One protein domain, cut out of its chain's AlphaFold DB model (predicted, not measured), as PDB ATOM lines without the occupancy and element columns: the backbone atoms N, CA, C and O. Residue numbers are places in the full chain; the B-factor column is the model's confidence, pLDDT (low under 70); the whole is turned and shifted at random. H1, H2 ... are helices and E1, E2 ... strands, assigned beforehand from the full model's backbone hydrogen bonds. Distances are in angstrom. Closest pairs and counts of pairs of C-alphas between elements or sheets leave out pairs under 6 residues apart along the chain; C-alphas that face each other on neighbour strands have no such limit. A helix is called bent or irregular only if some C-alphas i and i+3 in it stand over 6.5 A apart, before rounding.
ATOM      1  N   GLU A  24     168.970  95.678 130.893       90.50
ATOM      2  CA  GLU A  24     170.207  96.406 130.580       90.50
ATOM      3  C   GLU A  24     170.388  96.623 129.075       90.50
ATOM      4  O   GLU A  24     170.673  97.740 128.641       90.50
ATOM      5  N   ASP A  25     170.196  95.581 128.259       91.12
ATOM      6  CA  ASP A  25     170.299  95.699 126.799       91.12
ATOM      7  C   ASP A  25     169.257  96.681 126.259       91.12
ATOM      8  O   ASP A  25     169.579  97.566 125.466       91.12
ATOM      9  N   TYR A  26     168.022  96.584 126.755       91.00
ATOM     10  CA  TYR A  26     166.937  97.485 126.389       91.00
ATOM     11  C   TYR A  26     167.287  98.948 126.684       91.00
ATOM     12  O   TYR A  26     167.066  99.823 125.844       91.00
ATOM     13  N   ILE A  27     167.886  99.225 127.846       90.62
ATOM     14  CA  ILE A  27     168.369 100.567 128.190       90.62
ATOM     15  C   ILE A  27     169.487 100.998 127.248       90.62
ATOM     16  O   ILE A  27     169.446 102.113 126.738       90.62
ATOM     17  N   ASN A  28     170.468 100.140 126.982       89.75
ATOM     18  CA  ASN A  28     171.583 100.463 126.089       89.75
ATOM     19  C   ASN A  28     171.130 100.773 124.653       89.75
ATOM     20  O   ASN A  28     171.787 101.542 123.949       89.75
ATOM     21  N   GLU A  29     169.993 100.234 124.224       88.31
ATOM     22  CA  GLU A  29     169.377 100.565 122.937       88.31
ATOM     23  C   GLU A  29     168.590 101.888 122.979       88.31
ATOM     24  O   GLU A  29     168.613 102.647 122.008       88.31
ATOM     25  N   HIS A  30     167.945 102.205 124.107       86.06
ATOM     26  CA  HIS A  30     166.977 103.306 124.219       86.06
ATOM     27  C   HIS A  30     167.445 104.509 125.061       86.06
ATOM     28  O   HIS A  30     166.710 105.485 125.177       86.06
ATOM     29  N   TYR A  31     168.656 104.499 125.633       84.69
ATOM     30  CA  TYR A  31     169.134 105.571 126.525       84.69
ATOM     31  C   TYR A  31     169.323 106.919 125.822       84.69
ATOM     32  O   TYR A  31     169.350 107.969 126.465       84.69
ATOM     33  N   ARG A  32     169.517 106.920 124.499       84.94
ATOM     34  CA  ARG A  32     169.837 108.145 123.761       84.94
ATOM     35  C   ARG A  32     168.652 109.103 123.790       84.94
ATOM     36  O   ARG A  32     167.588 108.796 123.271       84.94
ATOM     37  N   GLY A  33     168.874 110.287 124.357       82.81
ATOM     38  CA  GLY A  33     167.843 111.320 124.483       82.81
ATOM     39  C   GLY A  33     166.963 111.189 125.727       82.81
ATOM     40  O   GLY A  33     166.098 112.042 125.929       82.81
ATOM     41  N   TYR A  34     167.221 110.187 126.570       89.00
ATOM     42  CA  TYR A  34     166.520 109.947 127.825       89.00
ATOM     43  C   TYR A  34     167.454 110.145 129.019       89.00
ATOM     44  O   TYR A  34     168.652 109.869 128.965       89.00
ATOM     45  N   SER A  35     166.883 110.608 130.122       89.56
ATOM     46  CA  SER A  35     167.467 110.459 131.448       89.56
ATOM     47  C   SER A  35     166.924 109.191 132.096       89.56
ATOM     48  O   SER A  35     165.758 108.845 131.915       89.56
ATOM     49  N   ILE A  36     167.773 108.495 132.853       91.56
ATOM     50  CA  ILE A  36     167.431 107.214 133.474       91.56
ATOM     51  C   ILE A  36     167.376 107.392 134.989       91.56
ATOM     52  O   ILE A  36     168.365 107.784 135.611       91.56
ATOM     53  N   VAL A  37     166.236 107.059 135.592       91.31
ATOM     54  CA  VAL A  37     166.093 106.911 137.045       91.31
ATOM     55  C   VAL A  37     166.040 105.426 137.373       91.31
ATOM     56  O   VAL A  37     165.186 104.723 136.845       91.31
ATOM     57  N   ARG A  38     166.923 104.953 138.259       91.75
ATOM     58  CA  ARG A  38     166.865 103.598 138.828       91.75
ATOM     59  C   ARG A  38     166.381 103.649 140.272       91.75
ATOM     60  O   ARG A  38     166.808 104.523 141.030       91.75
ATOM     61  N   GLY A  39     165.545 102.697 140.665       92.06
ATOM     62  CA  GLY A  39     165.085 102.533 142.039       92.06
ATOM     63  C   GLY A  39     164.062 101.412 142.164       92.06
ATOM     64  O   GLY A  39     164.058 100.479 141.368       92.06
ATOM     65  N   HIS A  40     163.202 101.509 143.171       93.06
ATOM     66  CA  HIS A  40     162.058 100.623 143.339       93.06
ATOM     67  C   HIS A  40     160.762 101.406 143.136       93.06
ATOM     68  O   HIS A  40     160.487 102.354 143.878       93.06
ATOM     69  N   LEU A  41     159.979 101.046 142.121       94.50
ATOM     70  CA  LEU A  41     158.682 101.653 141.854       94.50
ATOM     71  C   LEU A  41     157.683 101.173 142.899       94.50
ATOM     72  O   LEU A  41     157.291 100.011 142.929       94.50
ATOM     73  N   THR A  42     157.245 102.089 143.754       94.75
ATOM     74  CA  THR A  42     156.291 101.779 144.822       94.75
ATOM     75  C   THR A  42     154.851 102.007 144.404       94.75
ATOM     76  O   THR A  42     153.941 101.415 144.985       94.75
ATOM     77  N   LYS A  43     154.622 102.877 143.415       95.62
ATOM     78  CA  LYS A  43     153.284 103.203 142.926       95.62
ATOM     79  C   LYS A  43     153.348 103.757 141.506       95.62
ATOM     80  O   LYS A  43     154.239 104.542 141.189       95.62
ATOM     81  N   VAL A  44     152.379 103.357 140.689       95.94
ATOM     82  CA  VAL A  44     152.143 103.870 139.338       95.94
ATOM     83  C   VAL A  44     150.654 104.178 139.221       95.94
ATOM     84  O   VAL A  44     149.823 103.321 139.518       95.94
ATOM     85  N   GLU A  45     150.329 105.406 138.841       97.00
ATOM     86  CA  GLU A  45     148.971 105.932 138.716       97.00
ATOM     87  C   GLU A  45     148.705 106.342 137.271       97.00
ATOM     88  O   GLU A  45     149.613 106.807 136.577       97.00
ATOM     89  N   ASP A  46     147.462 106.138 136.832       95.06
ATOM     90  CA  ASP A  46     146.953 106.591 135.531       95.06
ATOM     91  C   ASP A  46     147.827 106.159 134.334       95.06
ATOM     92  O   ASP A  46     148.004 106.887 133.358       95.06
ATOM     93  N   LEU A  47     148.406 104.951 134.410       95.44
ATOM     94  CA  LEU A  47     149.212 104.386 133.329       95.44
ATOM     95  C   LEU A  47     148.322 103.903 132.182       95.44
ATOM     96  O   LEU A  47     147.733 102.823 132.236       95.44
ATOM     97  N   GLU A  48     148.334 104.666 131.098       96.00
ATOM     98  CA  GLU A  48     147.941 104.200 129.773       96.00
ATOM     99  C   GLU A  48     149.184 103.945 128.925       96.00
ATOM    100  O   GLU A  48     150.158 104.696 128.975       96.00
ATOM    101  N   SER A  49     149.155 102.878 128.130       95.06
ATOM    102  CA  SER A  49     150.343 102.356 127.452       95.06
ATOM    103  C   SER A  49     150.127 102.177 125.955       95.06
ATOM    104  O   SER A  49     149.074 101.713 125.517       95.06
ATOM    105  N   SER A  50     151.136 102.550 125.167       93.69
ATOM    106  CA  SER A  50     151.131 102.435 123.700       93.69
ATOM    107  C   SER A  50     151.800 101.141 123.244       93.69
ATOM    108  O   SER A  50     151.452 100.587 122.199       93.69
ATOM    109  N   LYS A  51     152.763 100.652 124.032       94.81
ATOM    110  CA  LYS A  51     153.597  99.497 123.707       94.81
ATOM    111  C   LYS A  51     154.010  98.748 124.971       94.81
ATOM    112  O   LYS A  51     154.335  99.365 125.984       94.81
ATOM    113  N   TRP A  52     154.029  97.421 124.865       96.06
ATOM    114  CA  TRP A  52     154.564  96.501 125.869       96.06
ATOM    115  C   TRP A  52     155.619  95.619 125.216       96.06
ATOM    116  O   TRP A  52     155.360  95.006 124.178       96.06
ATOM    117  N   GLU A  53     156.792  95.534 125.828       94.69
ATOM    118  CA  GLU A  53     157.908  94.724 125.353       94.69
ATOM    119  C   GLU A  53     158.332  93.763 126.454       94.69
ATOM    120  O   GLU A  53     158.748  94.170 127.538       94.69
ATOM    121  N   HIS A  54     158.197  92.467 126.178       94.50
ATOM    122  CA  HIS A  54     158.699  91.435 127.073       94.50
ATOM    123  C   HIS A  54     160.216  91.361 126.952       94.50
ATOM    124  O   HIS A  54     160.749  91.244 125.848       94.50
ATOM    125  N   LEU A  55     160.885  91.386 128.097       94.00
ATOM    126  CA  LEU A  55     162.325  91.226 128.224       94.00
ATOM    127  C   LEU A  55     162.615  89.859 128.850       94.00
ATOM    128  O   LEU A  55     161.735  89.213 129.423       94.00
ATOM    129  N   SER A  56     163.853  89.391 128.747       94.12
ATOM    130  CA  SER A  56     164.251  88.102 129.338       94.12
ATOM    131  C   SER A  56     164.187  88.098 130.871       94.12
ATOM    132  O   SER A  56     164.051  87.041 131.493       94.12
ATOM    133  N   ASP A  57     164.276  89.273 131.487       94.00
ATOM    134  CA  ASP A  57     164.337  89.494 132.928       94.00
ATOM    135  C   ASP A  57     163.284  90.494 133.431       94.00
ATOM    136  O   ASP A  57     163.355  90.908 134.590       94.00
ATOM    137  N   GLY A  58     162.316  90.877 132.593       94.44
ATOM    138  CA  GLY A  58     161.389  91.947 132.932       94.44
ATOM    139  C   GLY A  58     160.396  92.322 131.839       94.44
ATOM    140  O   GLY A  58     160.140  91.569 130.898       94.44
ATOM    141  N   VAL A  59     159.833  93.520 131.970       95.94
ATOM    142  CA  VAL A  59     158.926  94.110 130.981       95.94
ATOM    143  C   VAL A  59     159.178  95.606 130.869       95.94
ATOM    144  O   VAL A  59     159.362  96.286 131.878       95.94
ATOM    145  N   ALA A  60     159.178  96.112 129.639       95.94
ATOM    146  CA  ALA A  60     159.216  97.535 129.343       95.94
ATOM    147  C   ALA A  60     157.865  98.000 128.798       95.94
ATOM    148  O   ALA A  60     157.238  97.322 127.981       95.94
ATOM    149  N   VAL A  61     157.420  99.165 129.251       96.62
ATOM    150  CA  VAL A  61     156.137  99.761 128.884       96.62
ATOM    151  C   VAL A  61     156.354 101.204 128.481       96.62
ATOM    152  O   VAL A  61     156.985 101.969 129.208       96.62
ATOM    153  N   GLU A  62     155.825 101.569 127.320       95.44
ATOM    154  CA  GLU A  62     155.825 102.945 126.829       95.44
ATOM    155  C   GLU A  62     154.513 103.635 127.206       95.44
ATOM    156  O   GLU A  62     153.427 103.093 126.979       95.44
ATOM    157  N   VAL A  63     154.620 104.828 127.786       95.06
ATOM    158  CA  VAL A  63     153.486 105.657 128.201       95.06
ATOM    159  C   VAL A  63     152.796 106.235 126.962       95.06
ATOM    160  O   VAL A  63     153.446 106.838 126.109       95.06
ATOM    161  N   ALA A  64     151.476 106.071 126.855       93.44
ATOM    162  CA  ALA A  64     150.684 106.575 125.727       93.44
ATOM    163  C   ALA A  64     150.141 107.990 125.940       93.44
ATOM    164  O   ALA A  64     150.035 108.756 124.983       93.44
ATOM    165  N   MET A  65     149.754 108.318 127.174       90.44
ATOM    166  CA  MET A  65     148.979 109.516 127.499       90.44
ATOM    167  C   MET A  65     149.634 110.313 128.633       90.44
ATOM    168  O   MET A  65     150.311 109.731 129.481       90.44
ATOM    169  N   PRO A  66     149.466 111.648 128.654       89.38
ATOM    170  CA  PRO A  66     149.933 112.469 129.766       89.38
ATOM    171  C   PRO A  66     149.140 112.172 131.047       89.38
ATOM    172  O   PRO A  66     148.008 111.696 130.983       89.38
ATOM    173  N   GLY A  67     149.715 112.517 132.200       87.38
ATOM    174  CA  GLY A  67     149.081 112.359 133.515       87.38
ATOM    175  C   GLY A  67     149.495 111.096 134.271       87.38
ATOM    176  O   GLY A  67     149.166 110.965 135.449       87.38
ATOM    177  N   CYS A  68     150.273 110.203 133.648       94.00
ATOM    178  CA  CYS A  68     150.847 109.065 134.356       94.00
ATOM    179  C   CYS A  68     151.814 109.561 135.438       94.00
ATOM    180  O   CYS A  68     152.779 110.268 135.149       94.00
ATOM    181  N   THR A  69     151.566 109.177 136.689       94.81
ATOM    182  CA  THR A  69     152.406 109.558 137.828       94.81
ATOM    183  C   THR A  69     153.034 108.321 138.441       94.81
ATOM    184  O   THR A  69     152.365 107.320 138.688       94.81
ATOM    185  N   ILE A  70     154.330 108.387 138.723       94.88
ATOM    186  CA  ILE A  70     155.066 107.300 139.358       94.88
ATOM    187  C   ILE A  70     155.730 107.756 140.649       94.88
ATOM    188  O   ILE A  70     156.148 108.906 140.792       94.88
ATOM    189  N   HIS A  71     155.891 106.817 141.570       94.75
ATOM    190  CA  HIS A  71     156.658 106.994 142.791       94.75
ATOM    191  C   HIS A  71     157.777 105.965 142.828       94.75
ATOM    192  O   HIS A  71     157.528 104.762 142.759       94.75
ATOM    193  N   ILE A  72     159.009 106.444 142.955       93.88
ATOM    194  CA  ILE A  72     160.202 105.607 142.971       93.88
ATOM    195  C   ILE A  72     161.004 105.871 144.240       93.88
ATOM    196  O   ILE A  72     161.307 107.015 144.586       93.88
ATOM    197  N   GLN A  73     161.327 104.802 144.958       93.19
ATOM    198  CA  GLN A  73     162.248 104.825 146.084       93.19
ATOM    199  C   GLN A  73     163.671 104.632 145.580       93.19
ATOM    200  O   GLN A  73     163.968 103.669 144.876       93.19
ATOM    201  N   GLN A  74     164.557 105.545 145.958       90.12
ATOM    202  CA  GLN A  74     165.977 105.481 145.635       90.12
ATOM    203  C   GLN A  74     166.789 105.510 146.929       90.12
ATOM    204  O   GLN A  74     166.444 106.245 147.855       90.12
ATOM    205  N   GLY A  75     167.864 104.723 146.988       84.56
ATOM    206  CA  GLY A  75     168.864 104.864 148.045       84.56
ATOM    207  C   GLY A  75     169.622 106.180 147.872       84.56
ATOM    208  O   GLY A  75     170.044 106.505 146.763       84.56
ATOM    209  N   GLU A  76     169.748 106.953 148.946       73.88
ATOM    210  CA  GLU A  76     170.541 108.190 148.996       73.88
ATOM    211  C   GLU A  76     171.894 107.939 149.689       73.88
ATOM    212  O   GLU A  76     172.911 108.482 149.261       73.88
ATOM    213  N   ASP A  77     171.915 107.049 150.688       76.19
ATOM    214  CA  ASP A  77     173.094 106.493 151.367       76.19
ATOM    215  C   ASP A  77     172.764 105.085 151.934       76.19
ATOM    216  O   ASP A  77     171.690 104.549 151.654       76.19
ATOM    217  N   GLU A  78     173.679 104.454 152.688       68.69
ATOM    218  CA  GLU A  78     173.500 103.088 153.228       68.69
ATOM    219  C   GLU A  78     172.263 102.925 154.140       68.69
ATOM    220  O   GLU A  78     171.790 101.802 154.313       68.69
ATOM    221  N   GLU A  79     171.703 104.010 154.688       72.12
ATOM    222  CA  GLU A  79     170.581 103.955 155.638       72.12
ATOM    223  C   GLU A  79     169.342 104.755 155.209       72.12
ATOM    224  O   GLU A  79     168.268 104.596 155.798       72.12
ATOM    225  N   ARG A  80     169.441 105.616 154.189       77.56
ATOM    226  CA  ARG A  80     168.348 106.504 153.776       77.56
ATOM    227  C   ARG A  80     167.810 106.152 152.406       77.56
ATOM    228  O   ARG A  80     168.501 106.219 151.391       77.56
ATOM    229  N   THR A  81     166.512 105.875 152.378       86.50
ATOM    230  CA  THR A  81     165.719 105.814 151.155       86.50
ATOM    231  C   THR A  81     164.896 107.085 151.006       86.50
ATOM    232  O   THR A  81     164.270 107.573 151.949       86.50
ATOM    233  N   ARG A  82     164.879 107.633 149.792       88.50
ATOM    234  CA  ARG A  82     164.059 108.786 149.432       88.50
ATOM    235  C   ARG A  82     163.067 108.389 148.354       88.50
ATOM    236  O   ARG A  82     163.455 107.911 147.291       88.50
ATOM    237  N   THR A  83     161.787 108.642 148.607       91.62
ATOM    238  CA  THR A  83     160.748 108.538 147.579       91.62
ATOM    239  C   THR A  83     160.731 109.817 146.750       91.62
ATOM    240  O   THR A  83     160.653 110.921 147.296       91.62
ATOM    241  N   ARG A  84     160.784 109.672 145.430       90.06
ATOM    242  CA  ARG A  84     160.582 110.753 144.465       90.06
ATOM    243  C   ARG A  84     159.355 110.455 143.619       90.06
ATOM    244  O   ARG A  84     159.065 109.295 143.338       90.06
ATOM    245  N   THR A  85     158.659 111.512 143.228       92.75
ATOM    246  CA  THR A  85     157.467 111.441 142.385       92.75
ATOM    247  C   THR A  85     157.802 112.051 141.035       92.75
ATOM    248  O   THR A  85     158.377 113.141 141.001       92.75
ATOM    249  N   PHE A  86     157.456 111.364 139.951       90.25
ATOM    250  CA  PHE A  86     157.665 111.843 138.588       90.25
ATOM    251  C   PHE A  86     156.356 111.774 137.815       90.25
ATOM    252  O   PHE A  86     155.640 110.778 137.898       90.25
ATOM    253  N   GLU A  87     156.069 112.825 137.057       92.56
ATOM    254  CA  GLU A  87     155.017 112.819 136.048       92.56
ATOM    255  C   GLU A  87     155.647 112.429 134.710       92.56
ATOM    256  O   GLU A  87     156.608 113.062 134.256       92.56
ATOM    257  N   LEU A  88     155.134 111.359 134.115       92.00
ATOM    258  CA  LEU A  88     155.595 110.825 132.846       92.00
ATOM    259  C   LEU A  88     154.763 111.380 131.695       92.00
ATOM    260  O   LEU A  88     153.568 111.659 131.814       92.00
ATOM    261  N   HIS A  89     155.419 111.509 130.553       92.00
ATOM    262  CA  HIS A  89     154.837 112.003 129.319       92.00
ATOM    263  C   HIS A  89     154.715 110.878 128.292       92.00
ATOM    264  O   HIS A  89     155.413 109.867 128.391       92.00
ATOM    265  N   PRO A  90     153.866 111.054 127.265       92.94
ATOM    266  CA  PRO A  90     153.827 110.132 126.141       92.94
ATOM    267  C   PRO A  90     155.225 109.883 125.560       92.94
ATOM    268  O   PRO A  90     155.959 110.831 125.280       92.94
ATOM    269  N   GLY A  91     155.586 108.614 125.378       91.31
ATOM    270  CA  GLY A  91     156.902 108.189 124.895       91.31
ATOM    271  C   GLY A  91     157.969 107.988 125.981       91.31
ATOM    272  O   GLY A  91     159.043 107.464 125.666       91.31
ATOM    273  N   ASP A  92     157.698 108.353 127.238       93.81
ATOM    274  CA  ASP A  92     158.501 107.902 128.379       93.81
ATOM    275  C   ASP A  92     158.295 106.399 128.598       93.81
ATOM    276  O   ASP A  92     157.290 105.815 128.177       93.81
ATOM    277  N   ARG A  93     159.270 105.748 129.234       94.75
ATOM    278  CA  ARG A  93     159.262 104.292 129.410       94.75
ATOM    279  C   ARG A  93     159.473 103.900 130.856       94.75
ATOM    280  O   ARG A  93     160.360 104.423 131.528       94.75
ATOM    281  N   ILE A  94     158.696 102.921 131.294       96.00
ATOM    282  CA  ILE A  94     158.838 102.249 132.580       96.00
ATOM    283  C   ILE A  94     159.355 100.841 132.306       96.00
ATOM    284  O   ILE A  94     158.805 100.140 131.459       96.00
ATOM    285  N   VAL A  95     160.405 100.419 132.999       96.69
ATOM    286  CA  VAL A  95     160.964  99.071 132.884       96.69
ATOM    287  C   VAL A  95     160.997  98.440 134.267       96.69
ATOM    288  O   VAL A  95     161.674  98.937 135.162       96.69
ATOM    289  N   TRP A  96     160.285  97.332 134.432       95.88
ATOM    290  CA  TRP A  96     160.367  96.494 135.625       95.88
ATOM    291  C   TRP A  96     161.322  95.345 135.327       95.88
ATOM    292  O   TRP A  96     160.950  94.407 134.616       95.88
ATOM    293  N   GLY A  97     162.560  95.458 135.804       92.25
ATOM    294  CA  GLY A  97     163.624  94.479 135.595       92.25
ATOM    295  C   GLY A  97     163.998  93.746 136.880       92.25
ATOM    296  O   GLY A  97     163.712  94.191 137.991       92.25
ATOM    297  N   ARG A  98     164.689  92.611 136.743       88.50
ATOM    298  CA  ARG A  98     165.141  91.803 137.888       88.50
ATOM    299  C   ARG A  98     166.086  92.555 138.828       88.50
ATOM    300  O   ARG A  98     166.001  92.378 140.038       88.50
ATOM    301  N   GLU A  99     166.973  93.375 138.270       85.75
ATOM    302  CA  GLU A  99     167.990  94.144 139.008       85.75
ATOM    303  C   GLU A  99     167.468  95.507 139.509       85.75
ATOM    304  O   GLU A  99     168.232  96.340 140.007       85.75
ATOM    305  N   GLY A 100     166.170  95.768 139.344       88.06
ATOM    306  CA  GLY A 100     165.507  96.986 139.792       88.06
ATOM    307  C   GLY A 100     164.608  97.607 138.732       88.06
ATOM    308  O   GLY A 100     164.648  97.260 137.549       88.06
ATOM    309  N   ASP A 101     163.815  98.568 139.187       94.38
ATOM    310  CA  ASP A 101     162.887  99.302 138.347       94.38
ATOM    311  C   ASP A 101     163.567 100.543 137.774       94.38
ATOM    312  O   ASP A 101     164.357 101.232 138.437       94.38
ATOM    313  N   LEU A 102     163.265 100.825 136.515       93.81
ATOM    314  CA  LEU A 102     163.905 101.867 135.736       93.81
ATOM    315  C   LEU A 102     162.860 102.718 135.035       93.81
ATOM    316  O   LEU A 102     161.826 102.238 134.580       93.81
ATOM    317  N   VAL A 103     163.162 104.003 134.928       94.06
ATOM    318  CA  VAL A 103     162.312 104.976 134.254       94.06
ATOM    319  C   VAL A 103     163.186 105.761 133.301       94.06
ATOM    320  O   VAL A 103     164.145 106.407 133.727       94.06
ATOM    321  N   LEU A 104     162.860 105.691 132.016       93.69
ATOM    322  CA  LEU A 104     163.483 106.492 130.976       93.69
ATOM    323  C   LEU A 104     162.529 107.641 130.679       93.69
ATOM    324  O   LEU A 104     161.471 107.424 130.089       93.69
ATOM    325  N   TYR A 105     162.910 108.853 131.071       88.44
ATOM    326  CA  TYR A 105     162.144 110.065 130.782       88.44
ATOM    327  C   TYR A 105     162.910 110.953 129.803       88.44
ATOM    328  O   TYR A 105     164.129 111.111 129.924       88.44
ATOM    329  N   ALA A 106     162.228 111.473 128.786       81.56
ATOM    330  CA  ALA A 106     162.873 112.260 127.743       81.56
ATOM    331  C   ALA A 106     163.543 113.512 128.340       81.56
ATOM    332  O   ALA A 106     162.958 114.220 129.163       81.56
ATOM    333  N   LEU A 107     164.778 113.804 127.916       75.19
ATOM    334  CA  LEU A 107     165.389 115.116 128.157       75.19
ATOM    335  C   LEU A 107     164.503 116.187 127.502       75.19
ATOM    336  O   LEU A 107     163.911 115.908 126.463       75.19
ATOM    337  N   GLU A 108     164.393 117.386 128.086       62.59
ATOM    338  CA  GLU A 108     163.407 118.406 127.671       62.59
ATOM    339  C   GLU A 108     163.403 118.714 126.159       62.59
ATOM    340  O   GLU A 108     162.344 119.004 125.606       62.59
ATOM    341  N   ASP A 109     164.535 118.549 125.468       54.66
ATOM    342  CA  ASP A 109     164.659 118.718 124.012       54.66
ATOM    343  C   ASP A 109     163.946 117.633 123.169       54.66
ATOM    344  O   ASP A 109     163.684 117.843 121.986       54.66
TER     345      ASP A 109
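What this domain is: This is residues 24 to 109 of the 134 residues of an uncharacterized protein of Planctomycetes bacterium (UniProt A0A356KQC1). One sheet of seven strands is folded back on itself like a partly closed book: a leaf of E2, E3, E6 and E7 faces a smaller leaf, the hairpin of E4 and E5, with the strongly bent strand E1 as the hinge. The short helix H1 covers the larger leaf on the face turned away from E4 and E5, and the tip of that hairpin, residues 76 to 80, makes one end of the longest axis. The printed part has 86 residues, with one named helix and seven named strands in the order H1, E1, E2, E3, E4, E5, E6, E7. The sheet runs E2, E3, E6, E7, E1, E4, E5, all antiparallel, and the class is mostly strand. The whole is compact, with a radius of gyration of the C-alphas of 12.5 A and spans of 37 by 28 by 24 A.

How they stand to each other: H1, residues 24 to 30, is on the sheet at a height of 8.7 A over the sheet. It lies over E6, residues 93 to 97, and runs along the strands, at 4 degrees to E6 on the local plane. Every O i to N i+4 pair of H1 is within hydrogen-bond range. E1, residues 34 to 45, bends by 111 degrees at residue 42. Its pairing is staggered: residues 34 to 39 pair with E7, residues 100 to 106, where N 37 and O 103 are 2.9 A apart, and residues 40 to 45 pair with E4, residues 68 to 75, where N 42 and O 71 are 2.9 A apart. E2, residues 49 to 54, is an edge strand and forms a hairpin with E3, residues 58 to 63; N 53 and O 60 are 2.8 A apart. E3 is also the antiparallel neighbour of E6, with N 61 and O 94 at 2.8 A. E4 forms a hairpin with the other edge strand, E5, residues 81 to 88; N 72 and O 84 are 2.9 A apart. E6 and E7 form a third hairpin, with N 95 and O 102 at 2.8 A. E2 and E5 are apart.

Where its parts are: H1 begins at C-alpha 24, (170.207, 96.406, 130.580). From first to last C-alpha, E1 measures 21.0 A, E4 23.0 A, E5 21.5 A and E7 19.6 A. E7 ends at C-alpha 106, (162.873, 112.260, 127.743).

The domain as a whole: The C-alphas of Ser 50 and Glu 79, the two farthest apart, are 37.4 A apart. The printed part has no cut, and the seven links between named elements are tight. The model's pLDDT is under 70 at residue 78 and residues 108 to 109.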